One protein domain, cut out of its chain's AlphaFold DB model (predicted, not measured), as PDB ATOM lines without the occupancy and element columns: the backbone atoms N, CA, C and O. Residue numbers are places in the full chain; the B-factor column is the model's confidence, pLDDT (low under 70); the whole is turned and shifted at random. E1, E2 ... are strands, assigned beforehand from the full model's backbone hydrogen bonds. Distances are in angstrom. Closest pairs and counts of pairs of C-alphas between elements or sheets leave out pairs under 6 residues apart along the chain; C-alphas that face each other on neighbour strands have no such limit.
ATOM      1  N   VAL A   3      45.094  15.850  48.678       90.00
ATOM      2  CA  VAL A   3      44.261  15.359  47.573       90.00
ATOM      3  C   VAL A   3      42.982  14.776  48.165       90.00
ATOM      4  O   VAL A   3      43.047  14.066  49.163       90.00
ATOM      5  N   HIS A   4      41.840  15.055  47.547       93.94
ATOM      6  CA  HIS A   4      40.539  14.519  47.933       93.94
ATOM      7  C   HIS A   4      39.837  13.911  46.722       93.94
ATOM      8  O   HIS A   4      39.916  14.447  45.611       93.94
ATOM      9  N   LEU A   5      39.122  12.812  46.950       94.69
ATOM     10  CA  LEU A   5      38.305  12.137  45.950       94.69
ATOM     11  C   LEU A   5      36.936  11.847  46.561       94.69
ATOM     12  O   LEU A   5      36.857  11.252  47.629       94.69
ATOM     13  N   ALA A   6      35.863  12.243  45.885       95.38
ATOM     14  CA  ALA A   6      34.502  11.904  46.286       95.38
ATOM     15  C   ALA A   6      33.808  11.091  45.199       95.38
ATOM     16  O   ALA A   6      34.016  11.334  44.009       95.38
ATOM     17  N   ALA A   7      32.970  10.151  45.618       95.06
ATOM     18  CA  ALA A   7      32.224   9.252  44.762       95.06
ATOM     19  C   ALA A   7      30.715   9.466  44.895       95.06
ATOM     20  O   ALA A   7      30.195   9.781  45.959       95.06
ATOM     21  N   GLN A   8      30.010   9.262  43.792       94.12
ATOM     22  CA  GLN A   8      28.559   9.221  43.709       94.12
ATOM     23  C   GLN A   8      28.186   7.967  42.910       94.12
ATOM     24  O   GLN A   8      28.481   7.858  41.718       94.12
ATOM     25  N   SER A   9      27.556   7.003  43.580       87.31
ATOM     26  CA  SER A   9      27.163   5.710  43.000       87.31
ATOM     27  C   SER A   9      25.797   5.750  42.305       87.31
ATOM     28  O   SER A   9      25.537   4.955  41.405       87.31
ATOM     29  N   VAL A  10      24.929   6.695  42.681       85.75
ATOM     30  CA  VAL A  10      23.581   6.863  42.113       85.75
ATOM     31  C   VAL A  10      23.452   8.255  41.485       85.75
ATOM     32  O   VAL A  10      23.822   9.236  42.135       85.75
ATOM     33  N   PRO A  11      22.908   8.387  40.256       81.62
ATOM     34  CA  PRO A  11      22.643   9.691  39.650       81.62
ATOM     35  C   PRO A  11      21.835  10.596  40.586       81.62
ATOM     36  O   PRO A  11      20.869  10.142  41.193       81.62
ATOM     37  N   PHE A  12      22.235  11.865  40.701       83.94
ATOM     38  CA  PHE A  12      21.625  12.864  41.600       83.94
ATOM     39  C   PHE A  12      21.695  12.539  43.108       83.94
ATOM     40  O   PHE A  12      21.145  13.283  43.916       83.94
ATOM     41  N   GLY A  13      22.389  11.468  43.510       85.81
ATOM     42  CA  GLY A  13      22.611  11.120  44.915       85.81
ATOM     43  C   GLY A  13      23.620  12.037  45.624       85.81
ATOM     44  O   GLY A  13      24.244  12.894  44.994       85.81
ATOM     45  N   PRO A  14      23.823  11.875  46.939       90.25
ATOM     46  CA  PRO A  14      24.892  12.576  47.641       90.25
ATOM     47  C   PRO A  14      26.277  12.097  47.176       90.25
ATOM     48  O   PRO A  14      26.429  10.984  46.672       90.25
ATOM     49  N   PHE A  15      27.284  12.950  47.365       93.44
ATOM     50  CA  PHE A  15      28.686  12.562  47.239       93.44
ATOM     51  C   PHE A  15      29.205  12.051  48.582       93.44
ATOM     52  O   PHE A  15      28.967  12.676  49.615       93.44
ATOM     53  N   GLU A  16      29.952  10.957  48.543       94.19
ATOM     54  CA  GLU A  16      30.665  10.388  49.683       94.19
ATOM     55  C   GLU A  16      32.168  10.538  49.453       94.19
ATOM     56  O   GLU A  16      32.683  10.193  48.389       94.19
ATOM     57  N   GLU A  17      32.878  11.102  50.426       92.25
ATOM     58  CA  GLU A  17      34.330  11.244  50.343       92.25
ATOM     59  C   GLU A  17      35.007   9.890  50.571       92.25
ATOM     60  O   GLU A  17      34.663   9.159  51.500       92.25
ATOM     61  N   LEU A  18      35.957   9.551  49.702       90.75
ATOM     62  CA  LEU A  18      36.715   8.310  49.767       90.75
ATOM     63  C   LEU A  18      37.978   8.511  50.605       90.75
ATOM     64  O   LEU A  18      38.745   9.447  50.372       90.75
ATOM     65  N   ASP A  19      38.241   7.585  51.528       88.00
ATOM     66  CA  ASP A  19      39.503   7.561  52.263       88.00
ATOM     67  C   ASP A  19      40.631   7.059  51.345       88.00
ATOM     68  O   ASP A  19      40.786   5.865  51.073       88.00
ATOM     69  N   LEU A  20      41.427   8.007  50.842       86.44
ATOM     70  CA  LEU A  20      42.551   7.724  49.950       86.44
ATOM     71  C   LEU A  20      43.641   6.866  50.609       86.44
ATOM     72  O   LEU A  20      44.348   6.149  49.897       86.44
ATOM     73  N   GLN A  21      43.802   6.951  51.937       84.38
ATOM     74  CA  GLN A  21      44.799   6.171  52.676       84.38
ATOM     75  C   GLN A  21      44.323   4.738  52.876       84.38
ATOM     76  O   GLN A  21      45.105   3.812  52.664       84.38
ATOM     77  N   GLU A  22      43.049   4.551  53.230       84.50
ATOM     78  CA  GLU A  22      42.445   3.221  53.371       84.50
ATOM     79  C   GLU A  22      42.455   2.461  52.040       84.50
ATOM     80  O   GLU A  22      42.834   1.292  51.990       84.50
ATOM     81  N   LEU A  23      42.112   3.145  50.945       82.88
ATOM     82  CA  LEU A  23      42.116   2.564  49.602       82.88
ATOM     83  C   LEU A  23      43.525   2.464  48.988       82.88
ATOM     84  O   LEU A  23      43.700   1.828  47.947       82.88
ATOM     85  N   ALA A  24      44.534   3.076  49.616       85.31
ATOM     86  CA  ALA A  24      45.907   3.157  49.119       85.31
ATOM     87  C   ALA A  24      45.974   3.586  47.638       85.31
ATOM     88  O   ALA A  24      46.597   2.923  46.802       85.31
ATOM     89  N   ILE A  25      45.291   4.687  47.308       85.50
ATOM     90  CA  ILE A  25      45.262   5.226  45.944       85.50
ATOM     91  C   ILE A  25      46.623   5.848  45.600       85.50
ATOM     92  O   ILE A  25      47.146   6.675  46.345       85.50
ATOM     93  N   GLY A  26      47.189   5.477  44.449       86.31
ATOM     94  CA  GLY A  26      48.484   5.972  43.967       86.31
ATOM     95  C   GLY A  26      48.575   6.042  42.441       86.31
ATOM     96  O   GLY A  26      47.652   5.628  41.739       86.31
ATOM     97  N   ASN A  27      49.696   6.545  41.913       85.56
ATOM     98  CA  ASN A  27      49.942   6.706  40.468       85.56
ATOM     99  C   ASN A  27      48.884   7.566  39.749       85.56
ATOM    100  O   ASN A  27      48.517   7.292  38.606       85.56
ATOM    101  N   GLY A  28      48.370   8.591  40.435       91.00
ATOM    102  CA  GLY A  28      47.354   9.491  39.900       91.00
ATOM    103  C   GLY A  28      47.903  10.357  38.767       91.00
ATOM    104  O   GLY A  28      48.844  11.123  38.974       91.00
ATOM    105  N   LYS A  29      47.296  10.265  37.582       94.12
ATOM    106  CA  LYS A  29      47.594  11.122  36.429       94.12
ATOM    107  C   LYS A  29      46.311  11.677  35.839       94.12
ATOM    108  O   LYS A  29      45.403  10.914  35.514       94.12
ATOM    109  N   LEU A  30      46.257  12.992  35.672       95.81
ATOM    110  CA  LEU A  30      45.157  13.682  35.007       95.81
ATOM    111  C   LEU A  30      45.656  14.291  33.701       95.81
ATOM    112  O   LEU A  30      46.528  15.149  33.730       95.81
ATOM    113  N   ASN A  31      45.077  13.883  32.577       94.94
ATOM    114  CA  ASN A  31      45.333  14.458  31.260       94.94
ATOM    115  C   ASN A  31      44.097  15.241  30.794       94.94
ATOM    116  O   ASN A  31      42.995  14.692  30.757       94.94
ATOM    117  N   ILE A  32      44.286  16.510  30.442       95.00
ATOM    118  CA  ILE A  32      43.266  17.393  29.873       95.00
ATOM    119  C   ILE A  32      43.737  17.808  28.478       95.00
ATOM    120  O   ILE A  32      44.852  18.303  28.329       95.00
ATOM    121  N   SER A  33      42.868  17.635  27.483       91.75
ATOM    122  CA  SER A  33      43.155  17.862  26.064       91.75
ATOM    123  C   SER A  33      41.981  18.551  25.372       91.75
ATOM    124  O   SER A  33      40.838  18.445  25.820       91.75
ATOM    125  N   TYR A  34      42.247  19.229  24.254       90.06
ATOM    126  CA  TYR A  34      41.196  19.642  23.321       90.06
ATOM    127  C   TYR A  34      40.709  18.516  22.397       90.06
ATOM    128  O   TYR A  34      39.586  18.589  21.885       90.06
ATOM    129  N   GLU A  35      41.523  17.486  22.166       83.19
ATOM    130  CA  GLU A  35      41.252  16.423  21.191       83.19
ATOM    131  C   GLU A  35      40.416  15.286  21.778       83.19
ATOM    132  O   GLU A  35      39.558  14.723  21.098       83.19
ATOM    133  N   HIS A  36      40.615  14.981  23.058       86.75
ATOM    134  CA  HIS A  36      39.918  13.906  23.754       86.75
ATOM    135  C   HIS A  36      39.304  14.380  25.075       86.75
ATOM    136  O   HIS A  36      39.700  15.396  25.640       86.75
ATOM    137  N   ALA A  37      38.335  13.617  25.590       92.25
ATOM    138  CA  ALA A  37      37.784  13.834  26.929       92.25
ATOM    139  C   ALA A  37      38.902  13.804  27.983       92.25
ATOM    140  O   ALA A  37      39.845  13.013  27.863       92.25
ATOM    141  N   ALA A  38      38.802  14.640  29.017       95.00
ATOM    142  CA  ALA A  38      39.748  14.624  30.118       95.00
ATOM    143  C   ALA A  38      39.755  13.238  30.768       95.00
ATOM    144  O   ALA A  38      38.706  12.618  30.976       95.00
ATOM    145  N   ARG A  39      40.957  12.746  31.066       95.94
ATOM    146  CA  ARG A  39      41.188  11.389  31.545       95.94
ATOM    147  C   ARG A  39      41.944  11.411  32.861       95.94
ATOM    148  O   ARG A  39      43.060  11.921  32.921       95.94
ATOM    149  N   LEU A  40      41.368  10.781  33.876       96.88
ATOM    150  CA  LEU A  40      42.019  10.509  35.150       96.88
ATOM    151  C   LEU A  40      42.340   9.015  35.237       96.88
ATOM    152  O   LEU A  40      41.445   8.177  35.143       96.88
ATOM    153  N   THR A  41      43.608   8.683  35.453       95.56
ATOM    154  CA  THR A  41      44.048   7.316  35.749       95.56
ATOM    155  C   THR A  41      44.661   7.255  37.131       95.56
ATOM    156  O   THR A  41      45.429   8.142  37.499       95.56
ATOM    157  N   PHE A  42      44.361   6.205  37.881       94.50
ATOM    158  CA  PHE A  42      44.986   5.938  39.171       94.50
ATOM    159  C   PHE A  42      44.955   4.441  39.462       94.50
ATOM    160  O   PHE A  42      44.226   3.674  38.834       94.50
ATOM    161  N   THR A  43      45.752   4.029  40.436       92.62
ATOM    162  CA  THR A  43      45.807   2.650  40.916       92.62
ATOM    163  C   THR A  43      45.333   2.562  42.356       92.62
ATOM    164  O   THR A  43      45.476   3.522  43.109       92.62
ATOM    165  N   LEU A  44      44.762   1.419  42.725       91.56
ATOM    166  CA  LEU A  44      44.215   1.142  44.054       91.56
ATOM    167  C   LEU A  44      44.667  -0.254  44.497       91.56
ATOM    168  O   LEU A  44      44.704  -1.178  43.677       91.56
ATOM    169  N   VAL A  45      45.020  -0.415  45.775       89.44
ATOM    170  CA  VAL A  45      45.454  -1.710  46.324       89.44
ATOM    171  C   VAL A  45      44.237  -2.506  46.787       89.44
ATOM    172  O   VAL A  45      43.712  -2.290  47.874       89.44
ATOM    173  N   ALA A  46      43.782  -3.443  45.958       86.31
ATOM    174  CA  ALA A  46      42.681  -4.342  46.282       86.31
ATOM    175  C   ALA A  46      42.845  -5.700  45.574       86.31
ATOM    176  O   ALA A  46      43.474  -5.768  44.509       86.31
ATOM    177  N   PRO A  47      42.288  -6.792  46.129       83.69
ATOM    178  CA  PRO A  47      42.237  -8.079  45.443       83.69
ATOM    179  C   PRO A  47      41.503  -7.974  44.099       83.69
ATOM    180  O   PRO A  47      40.491  -7.290  43.996       83.69
ATOM    181  N   GLN A  48      41.959  -8.700  43.072       81.44
ATOM    182  CA  GLN A  48      41.420  -8.574  41.703       81.44
ATOM    183  C   GLN A  48      39.925  -8.919  41.564       81.44
ATOM    184  O   GLN A  48      39.269  -8.484  40.617       81.44
ATOM    185  N   GLN A  49      39.387  -9.728  42.478       79.81
ATOM    186  CA  GLN A  49      37.967 -10.074  42.532       79.81
ATOM    187  C   GLN A  49      37.094  -9.006  43.206       79.81
ATOM    188  O   GLN A  49      35.872  -9.057  43.078       79.81
ATOM    189  N   GLU A  50      37.699  -8.069  43.934       82.75
ATOM    190  CA  GLU A  50      37.001  -6.977  44.604       82.75
ATOM    191  C   GLU A  50      37.000  -5.734  43.714       82.75
ATOM    192  O   GLU A  50      37.906  -5.511  42.915       82.75
ATOM    193  N   ARG A  51      35.952  -4.918  43.826       85.19
ATOM    194  CA  ARG A  51      35.839  -3.637  43.118       85.19
ATOM    195  C   ARG A  51      35.374  -2.580  44.114       85.19
ATOM    196  O   ARG A  51      34.176  -2.330  44.182       85.19
ATOM    197  N   PRO A  52      36.296  -2.015  44.920       87.44
ATOM    198  CA  PRO A  52      35.941  -1.034  45.948       87.44
ATOM    199  C   PRO A  52      35.227   0.195  45.379       87.44
ATOM    200  O   PRO A  52      34.353   0.756  46.027       87.44
ATOM    201  N   ILE A  53      35.578   0.578  44.149       91.88
ATOM    202  CA  ILE A  53      34.852   1.575  43.370       91.88
ATOM    203  C   ILE A  53      34.184   0.837  42.212       91.88
ATOM    204  O   ILE A  53      34.848   0.185  41.401       91.88
ATOM    205  N   GLU A  54      32.859   0.913  42.144       91.75
ATOM    206  CA  GLU A  54      32.104   0.213  41.114       91.75
ATOM    207  C   GLU A  54      32.292   0.855  39.738       91.75
ATOM    208  O   GLU A  54      32.571   2.051  39.590       91.75
ATOM    209  N   TYR A  55      32.083   0.040  38.706       91.62
ATOM    210  CA  TYR A  55      31.995   0.532  37.340       91.62
ATOM    211  C   TYR A  55      30.860   1.558  37.231       91.62
ATOM    212  O   TYR A  55      29.816   1.374  37.847       91.62
ATOM    213  N   HIS A  56      31.058   2.625  36.450       91.56
ATOM    214  CA  HIS A  56      30.119   3.748  36.317       91.56
ATOM    215  C   HIS A  56      29.905   4.616  37.561       91.56
ATOM    216  O   HIS A  56      29.049   5.499  37.515       91.56
ATOM    217  N   THR A  57      30.704   4.455  38.615       94.62
ATOM    218  CA  THR A  57      30.729   5.431  39.713       94.62
ATOM    219  C   THR A  57      31.193   6.790  39.189       94.62
ATOM    220  O   THR A  57      32.164   6.866  38.429       94.62
ATOM    221  N   TYR A  58      30.501   7.858  39.582       95.62
ATOM    222  CA  TYR A  58      30.890   9.226  39.264       95.62
ATOM    223  C   TYR A  58      31.852   9.753  40.327       95.62
ATOM    224  O   TYR A  58      31.563   9.669  41.517       95.62
ATOM    225  N   LEU A  59      32.991  10.289  39.909       96.25
ATOM    226  CA  LEU A  59      34.067  10.745  40.776       96.25
ATOM    227  C   LEU A  59      34.287  12.248  40.625       96.25
ATOM    228  O   LEU A  59      34.155  12.793  39.531       96.25
ATOM    229  N   LYS A  60      34.688  12.897  41.718       96.50
ATOM    230  CA  LYS A  60      35.204  14.269  41.756       96.50
ATOM    231  C   LYS A  60      36.549  14.289  42.462       96.50
ATOM    232  O   LYS A  60      36.649  13.788  43.575       96.50
ATOM    233  N   LEU A  61      37.550  14.900  41.840       95.44
ATOM    234  CA  LEU A  61      38.906  15.050  42.367       95.44
ATOM    235  C   LEU A  61      39.208  16.534  42.590       95.44
ATOM    236  O   LEU A  61      39.043  17.338  41.670       95.44
ATOM    237  N   TRP A  62      39.700  16.899  43.772       95.38
ATOM    238  CA  TRP A  62      40.188  18.251  44.062       95.38
ATOM    239  C   TRP A  62      41.365  18.224  45.036       95.38
ATOM    240  O   TRP A  62      41.603  17.231  45.722       95.38
ATOM    241  N   ILE A  63      42.124  19.317  45.079       93.19
ATOM    242  CA  ILE A  63      43.311  19.451  45.923       93.19
ATOM    243  C   ILE A  63      43.129  20.646  46.853       93.19
ATOM    244  O   ILE A  63      43.112  21.800  46.425       93.19
ATOM    245  N   GLU A  64      42.991  20.372  48.147       90.94
ATOM    246  CA  GLU A  64      42.785  21.400  49.159       90.94
ATOM    247  C   GLU A  64      44.010  22.321  49.270       90.94
ATOM    248  O   GLU A  64      45.169  21.884  49.322       90.94
ATOM    249  N   GLY A  65      43.735  23.627  49.303       87.31
ATOM    250  CA  GLY A  65      44.743  24.686  49.339       87.31
ATOM    251  C   GLY A  65      45.288  25.093  47.965       87.31
ATOM    252  O   GLY A  65      46.055  26.050  47.897       87.31
ATOM    253  N   ALA A  66      44.883  24.420  46.882       91.56
ATOM    254  CA  ALA A  66      45.208  24.814  45.515       91.56
ATOM    255  C   ALA A  66      44.099  25.674  44.886       91.56
ATOM    256  O   ALA A  66      42.949  25.683  45.333       91.56
ATOM    257  N   THR A  67      44.435  26.397  43.820       91.62
ATOM    258  CA  THR A  67      43.473  27.163  43.019       91.62
ATOM    259  C   THR A  67      43.361  26.567  41.623       91.62
ATOM    260  O   THR A  67      44.317  26.010  41.098       91.62
ATOM    261  N   VAL A  68      42.181  26.644  41.018       91.31
ATOM    262  CA  VAL A  68      41.935  26.265  39.624       91.31
ATOM    263  C   VAL A  68      40.891  27.217  39.056       91.31
ATOM    264  O   VAL A  68      39.945  27.593  39.753       91.31
ATOM    265  N   ARG A  69      41.081  27.661  37.807       86.69
ATOM    266  CA  ARG A  69      40.162  28.603  37.131       86.69
ATOM    267  C   ARG A  69      39.870  29.879  37.948       86.69
ATOM    268  O   ARG A  69      38.769  30.413  37.920       86.69
ATOM    269  N   GLY A  70      40.867  30.379  38.685       84.69
ATOM    270  CA  GLY A  70      40.772  31.629  39.451       84.69
ATOM    271  C   GLY A  70      40.071  31.529  40.812       84.69
ATOM    272  O   GLY A  70      39.962  32.544  41.496       84.69
ATOM    273  N   ALA A  71      39.640  30.338  41.234       91.25
ATOM    274  CA  ALA A  71      39.027  30.100  42.541       91.25
ATOM    275  C   ALA A  71      39.715  28.941  43.280       91.25
ATOM    276  O   ALA A  71      40.436  28.147  42.677       91.25
ATOM    277  N   ALA A  72      39.515  28.850  44.597       93.75
ATOM    278  CA  ALA A  72      40.005  27.717  45.381       93.75
ATOM    279  C   ALA A  72      39.356  26.410  44.901       93.75
ATOM    280  O   ALA A  72      38.181  26.396  44.523       93.75
ATOM    281  N   GLN A  73      40.130  25.330  44.895       95.00
ATOM    282  CA  GLN A  73      39.628  23.995  44.601       95.00
ATOM    283  C   GLN A  73      38.760  23.483  45.755       95.00
ATOM    284  O   GLN A  73      39.094  23.657  46.928       95.00
ATOM    285  N   SER A  74      37.639  22.854  45.413       93.88
ATOM    286  CA  SER A  74      36.688  22.258  46.356       93.88
ATOM    287  C   SER A  74      35.853  21.188  45.650       93.88
ATOM    288  O   SER A  74      35.999  20.979  44.447       93.88
ATOM    289  N   ILE A  75      34.919  20.554  46.360       92.19
ATOM    290  CA  ILE A  75      33.949  19.632  45.748       92.19
ATOM    291  C   ILE A  75      33.040  20.305  44.695       92.19
ATOM    292  O   ILE A  75      32.548  19.642  43.774       92.19
ATOM    293  N   ASP A  76      32.838  21.621  44.803       91.31
ATOM    294  CA  ASP A  76      32.038  22.427  43.869       91.31
ATOM    295  C   ASP A  76      32.890  23.058  42.757       91.31
ATOM    296  O   ASP A  76      32.382  23.369  41.682       91.31
ATOM    297  N   ASN A  77      34.201  23.192  42.980       93.44
ATOM    298  CA  ASN A  77      35.184  23.578  41.968       93.44
ATOM    299  C   ASN A  77      36.297  22.514  41.856       93.44
ATOM    300  O   ASN A  77      37.451  22.791  42.212       93.44
ATOM    301  N   PRO A  78      35.967  21.286  41.416       95.44
ATOM    302  CA  PRO A  78      36.921  20.189  41.371       95.44
ATOM    303  C   PRO A  78      37.900  20.346  40.209       95.44
ATOM    304  O   PRO A  78      37.579  20.923  39.169       95.44
ATOM    305  N   LEU A  79      39.101  19.791  40.347       95.19
ATOM    306  CA  LEU A  79      40.071  19.722  39.256       95.19
ATOM    307  C   LEU A  79      39.578  18.800  38.129       95.19
ATOM    308  O   LEU A  79      39.763  19.120  36.957       95.19
ATOM    309  N   PHE A  80      38.925  17.694  38.489       96.38
ATOM    310  CA  PHE A  80      38.336  16.729  37.562       96.38
ATOM    311  C   PHE A  80      37.009  16.205  38.107       96.38
ATOM    312  O   PHE A  80      36.852  16.020  39.314       96.38
ATOM    313  N   GLU A  81      36.074  15.909  37.213       96.06
ATOM    314  CA  GLU A  81      34.912  15.087  37.527       96.06
ATOM    315  C   GLU A  81      34.576  14.187  36.329       96.06
ATOM    316  O   GLU A  81      34.792  14.584  35.184       96.06
ATOM    317  N   GLY A  82      34.112  12.962  36.574       96.56
ATOM    318  CA  GLY A  82      33.954  11.968  35.511       96.56
ATOM    319  C   GLY A  82      33.521  10.591  35.994       96.56
ATOM    320  O   GLY A  82      33.349  10.368  37.185       96.56
ATOM    321  N   PHE A  83      33.326   9.655  35.069       96.19
ATOM    322  CA  PHE A  83      32.883   8.291  35.365       96.19
ATOM    323  C   PHE A  83      34.029   7.292  35.279       96.19
ATOM    324  O   PHE A  83      34.891   7.409  34.409       96.19
ATOM    325  N   VAL A  84      33.983   6.264  36.127       96.12
ATOM    326  CA  VAL A  84      34.813   5.062  35.973       96.12
ATOM    327  C   VAL A  84      34.351   4.286  34.738       96.12
ATOM    328  O   VAL A  84      33.236   3.759  34.706       96.12
ATOM    329  N   GLU A  85      35.220   4.197  33.732       95.19
ATOM    330  CA  GLU A  85      34.931   3.610  32.412       95.19
ATOM    331  C   GLU A  85      35.782   2.372  32.103       95.19
ATOM    332  O   GLU A  85      35.441   1.594  31.209       95.19
ATOM    333  N   SER A  86      36.849   2.135  32.864       93.69
ATOM    334  CA  SER A  86      37.590   0.878  32.820       93.69
ATOM    335  C   SER A  86      38.173   0.542  34.189       93.69
ATOM    336  O   SER A  86      38.632   1.423  34.915       93.69
ATOM    337  N   ILE A  87      38.146  -0.748  34.525       93.62
ATOM    338  CA  ILE A  87      38.792  -1.321  35.708       93.62
ATOM    339  C   ILE A  87      39.559  -2.544  35.224       93.62
ATOM    340  O   ILE A  87      38.961  -3.493  34.708       93.62
ATOM    341  N   SER A  88      40.878  -2.524  35.373       91.50
ATOM    342  CA  SER A  88      41.758  -3.589  34.890       91.50
ATOM    343  C   SER A  88      42.718  -4.056  35.988       91.50
ATOM    344  O   SER A  88      43.144  -3.246  36.811       91.50
ATOM    345  N   PRO A  89      43.046  -5.359  36.056       88.50
ATOM    346  CA  PRO A  89      44.064  -5.842  36.979       88.50
ATOM    347  C   PRO A  89      45.447  -5.381  36.510       88.50
ATOM    348  O   PRO A  89      45.826  -5.640  35.371       88.50
ATOM    349  N   ASP A  90      46.196  -4.735  37.401       84.31
ATOM    350  CA  ASP A  90      47.564  -4.262  37.140       84.31
ATOM    351  C   ASP A  90      48.600  -5.211  37.771       84.31
ATOM    352  O   ASP A  90      49.546  -5.661  37.128       84.31
ATOM    353  N   ALA A  91      48.353  -5.636  39.016       83.19
ATOM    354  CA  ALA A  91      49.139  -6.645  39.731       83.19
ATOM    355  C   ALA A  91      48.239  -7.520  40.626       83.19
ATOM    356  O   ALA A  91      47.022  -7.331  40.681       83.19
ATOM    357  N   SER A  92      48.805  -8.512  41.330       79.69
ATOM    358  CA  SER A  92      48.027  -9.493  42.118       79.69
ATOM    359  C   SER A  92      47.078  -8.871  43.154       79.69
ATOM    360  O   SER A  92      46.027  -9.447  43.407       79.69
ATOM    361  N   ASN A  93      47.421  -7.703  43.702       86.56
ATOM    362  CA  ASN A  93      46.589  -6.928  44.632       86.56
ATOM    363  C   ASN A  93      46.492  -5.457  44.198       86.56
ATOM    364  O   ASN A  93      46.543  -4.561  45.036       86.56
ATOM    365  N   GLN A  94      46.451  -5.196  42.891       88.62
ATOM    366  CA  GLN A  94      46.415  -3.836  42.365       88.62
ATOM    367  C   GLN A  94      45.472  -3.753  41.171       88.62
ATOM    368  O   GLN A  94      45.552  -4.557  40.237       88.62
ATOM    369  N   LEU A  95      44.597  -2.757  41.211       91.00
ATOM    370  CA  LEU A  95      43.647  -2.438  40.157       91.00
ATOM    371  C   LEU A  95      43.998  -1.077  39.564       91.00
ATOM    372  O   LEU A  95      44.253  -0.127  40.303       91.00
ATOM    373  N   SER A  96      43.980  -0.988  38.240       92.69
ATOM    374  CA  SER A  96      44.098   0.254  37.488       92.69
ATOM    375  C   SER A  96      42.713   0.726  37.063       92.69
ATOM    376  O   SER A  96      41.935  -0.033  36.472       92.69
ATOM    377  N   TYR A  97      42.416   1.978  37.393       95.44
ATOM    378  CA  TYR A  97      41.173   2.661  37.078       95.44
ATOM    379  C   TYR A  97      41.429   3.703  36.001       95.44
ATOM    380  O   TYR A  97      42.359   4.505  36.097       95.44
ATOM    381  N   GLU A  98      40.552   3.724  35.004       96.00
ATOM    382  CA  GLU A  98      40.515   4.760  33.981       96.00
ATOM    383  C   GLU A  98      39.151   5.440  34.017       96.00
ATOM    384  O   GLU A  98      38.100   4.803  33.873       96.00
ATOM    385  N   CYS A  99      39.186   6.748  34.239       96.88
ATOM    386  CA  CYS A  99      38.010   7.588  34.332       96.88
ATOM    387  C   CYS A  99      38.039   8.637  33.229       96.88
ATOM    388  O   CYS A  99      39.088   9.228  32.960       96.88
ATOM    389  N   TYR A 100      36.878   8.907  32.644       97.19
ATOM    390  CA  TYR A 100      36.705   9.957  31.647       97.19
ATOM    391  C   TYR A 100      35.680  10.975  32.119       97.19
ATOM    392  O   TYR A 100      34.735  10.629  32.832       97.19
ATOM    393  N   ASP A 101      35.853  12.224  31.702       96.12
ATOM    394  CA  ASP A 101      34.851  13.254  31.949       96.12
ATOM    395  C   ASP A 101      33.477  12.899  31.316       96.12
ATOM    396  O   ASP A 101      33.370  12.020  30.445       96.12
TER     397      ASP A 101
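Overview. This is residues 3 to 101 of the 638 residues of an uncharacterized protein of Planctopirus hydrillae (UniProt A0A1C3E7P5). One antiparallel sheet of seven strands is strongly twisted and curled like part of a barrel, and it folds back on itself so that the leaf E2, E1, E5 and E6 faces the leaf E4 and E3, with E7 as the hinge. The curl stays open between the edge strands E2 and E3, and the long strand E6 bends sharply, pairing with E5 before the bend and mainly with E7 after it. The printed part has 99 residues, with no named helix and seven named strands, E1 to E7 in chain order; the sheet's order is E2, E1, E5, E6, E7, E4, E3, and the class is all strand, though under half of the residues, 49 of 99, are in named elements. The whole is compact, with a radius of gyration of the C-alphas of 13.3 A and spans of 42 by 31 by 26 A.

Along the chain. The longest strand, E6, takes residues 80 to 91 and measures 25.8 A; it bends by 83 degrees at Phe 83, whose C-alpha is at (32.883, 8.291, 35.365). E5 is residues 58 to 64, 19.7 A, and E7 is residues 94 to 100, 20.0 A, ending at C-alpha 100, (36.705, 9.957, 31.647). E1 is residues 3 to 8, 17.3 A, beginning at C-alpha 3, (44.261, 15.359, 47.573). E2 is residues 16 to 18, E3 residues 26 to 33, 22.1 A, and E4 residues 39 to 44, 16.5 A.

Arrangement. E5, E6 and E7 form a meander, each strand the antiparallel neighbour of the one before. With E4, the antiparallel neighbour of E7, they make a Greek key, four strands in a row with the first beside the fourth. The pairing of E6 is staggered: residues 80 to 83 pair with E5, N 59 and O 82 being 2.7 A apart, and residues 83 to 91 with E7, N 96 and O 88 being 2.8 A apart. E1 is antiparallel to E5 at 157 degrees, with N 4 and O 62 at 2.8 A. The hairpin E1 and E2 has N 16 and O 7 at 2.8 A. E7 and E4 stand at 162 degrees, with N 99 and O 40 at 2.8 A. The hairpin E3 and E4 has N 29 and O 41 at 2.8 A. Between the leaves, the closest C-alphas of E4 and E6 are those of Leu 40 and Phe 80, 7.6 A apart. E2 and E3 are apart.

Size, cuts and confidence. The two C-alphas farthest apart, those of Gln 49 and Gly 70, are 41.9 A apart and belong to the two long links, residues 45 to 57 and 65 to 79. In the second, residues 67 to 68 pair antiparallel with residues 71 to 72. The printed part has no cut. Its mean pLDDT is 90.9, and no printed residue is under 70.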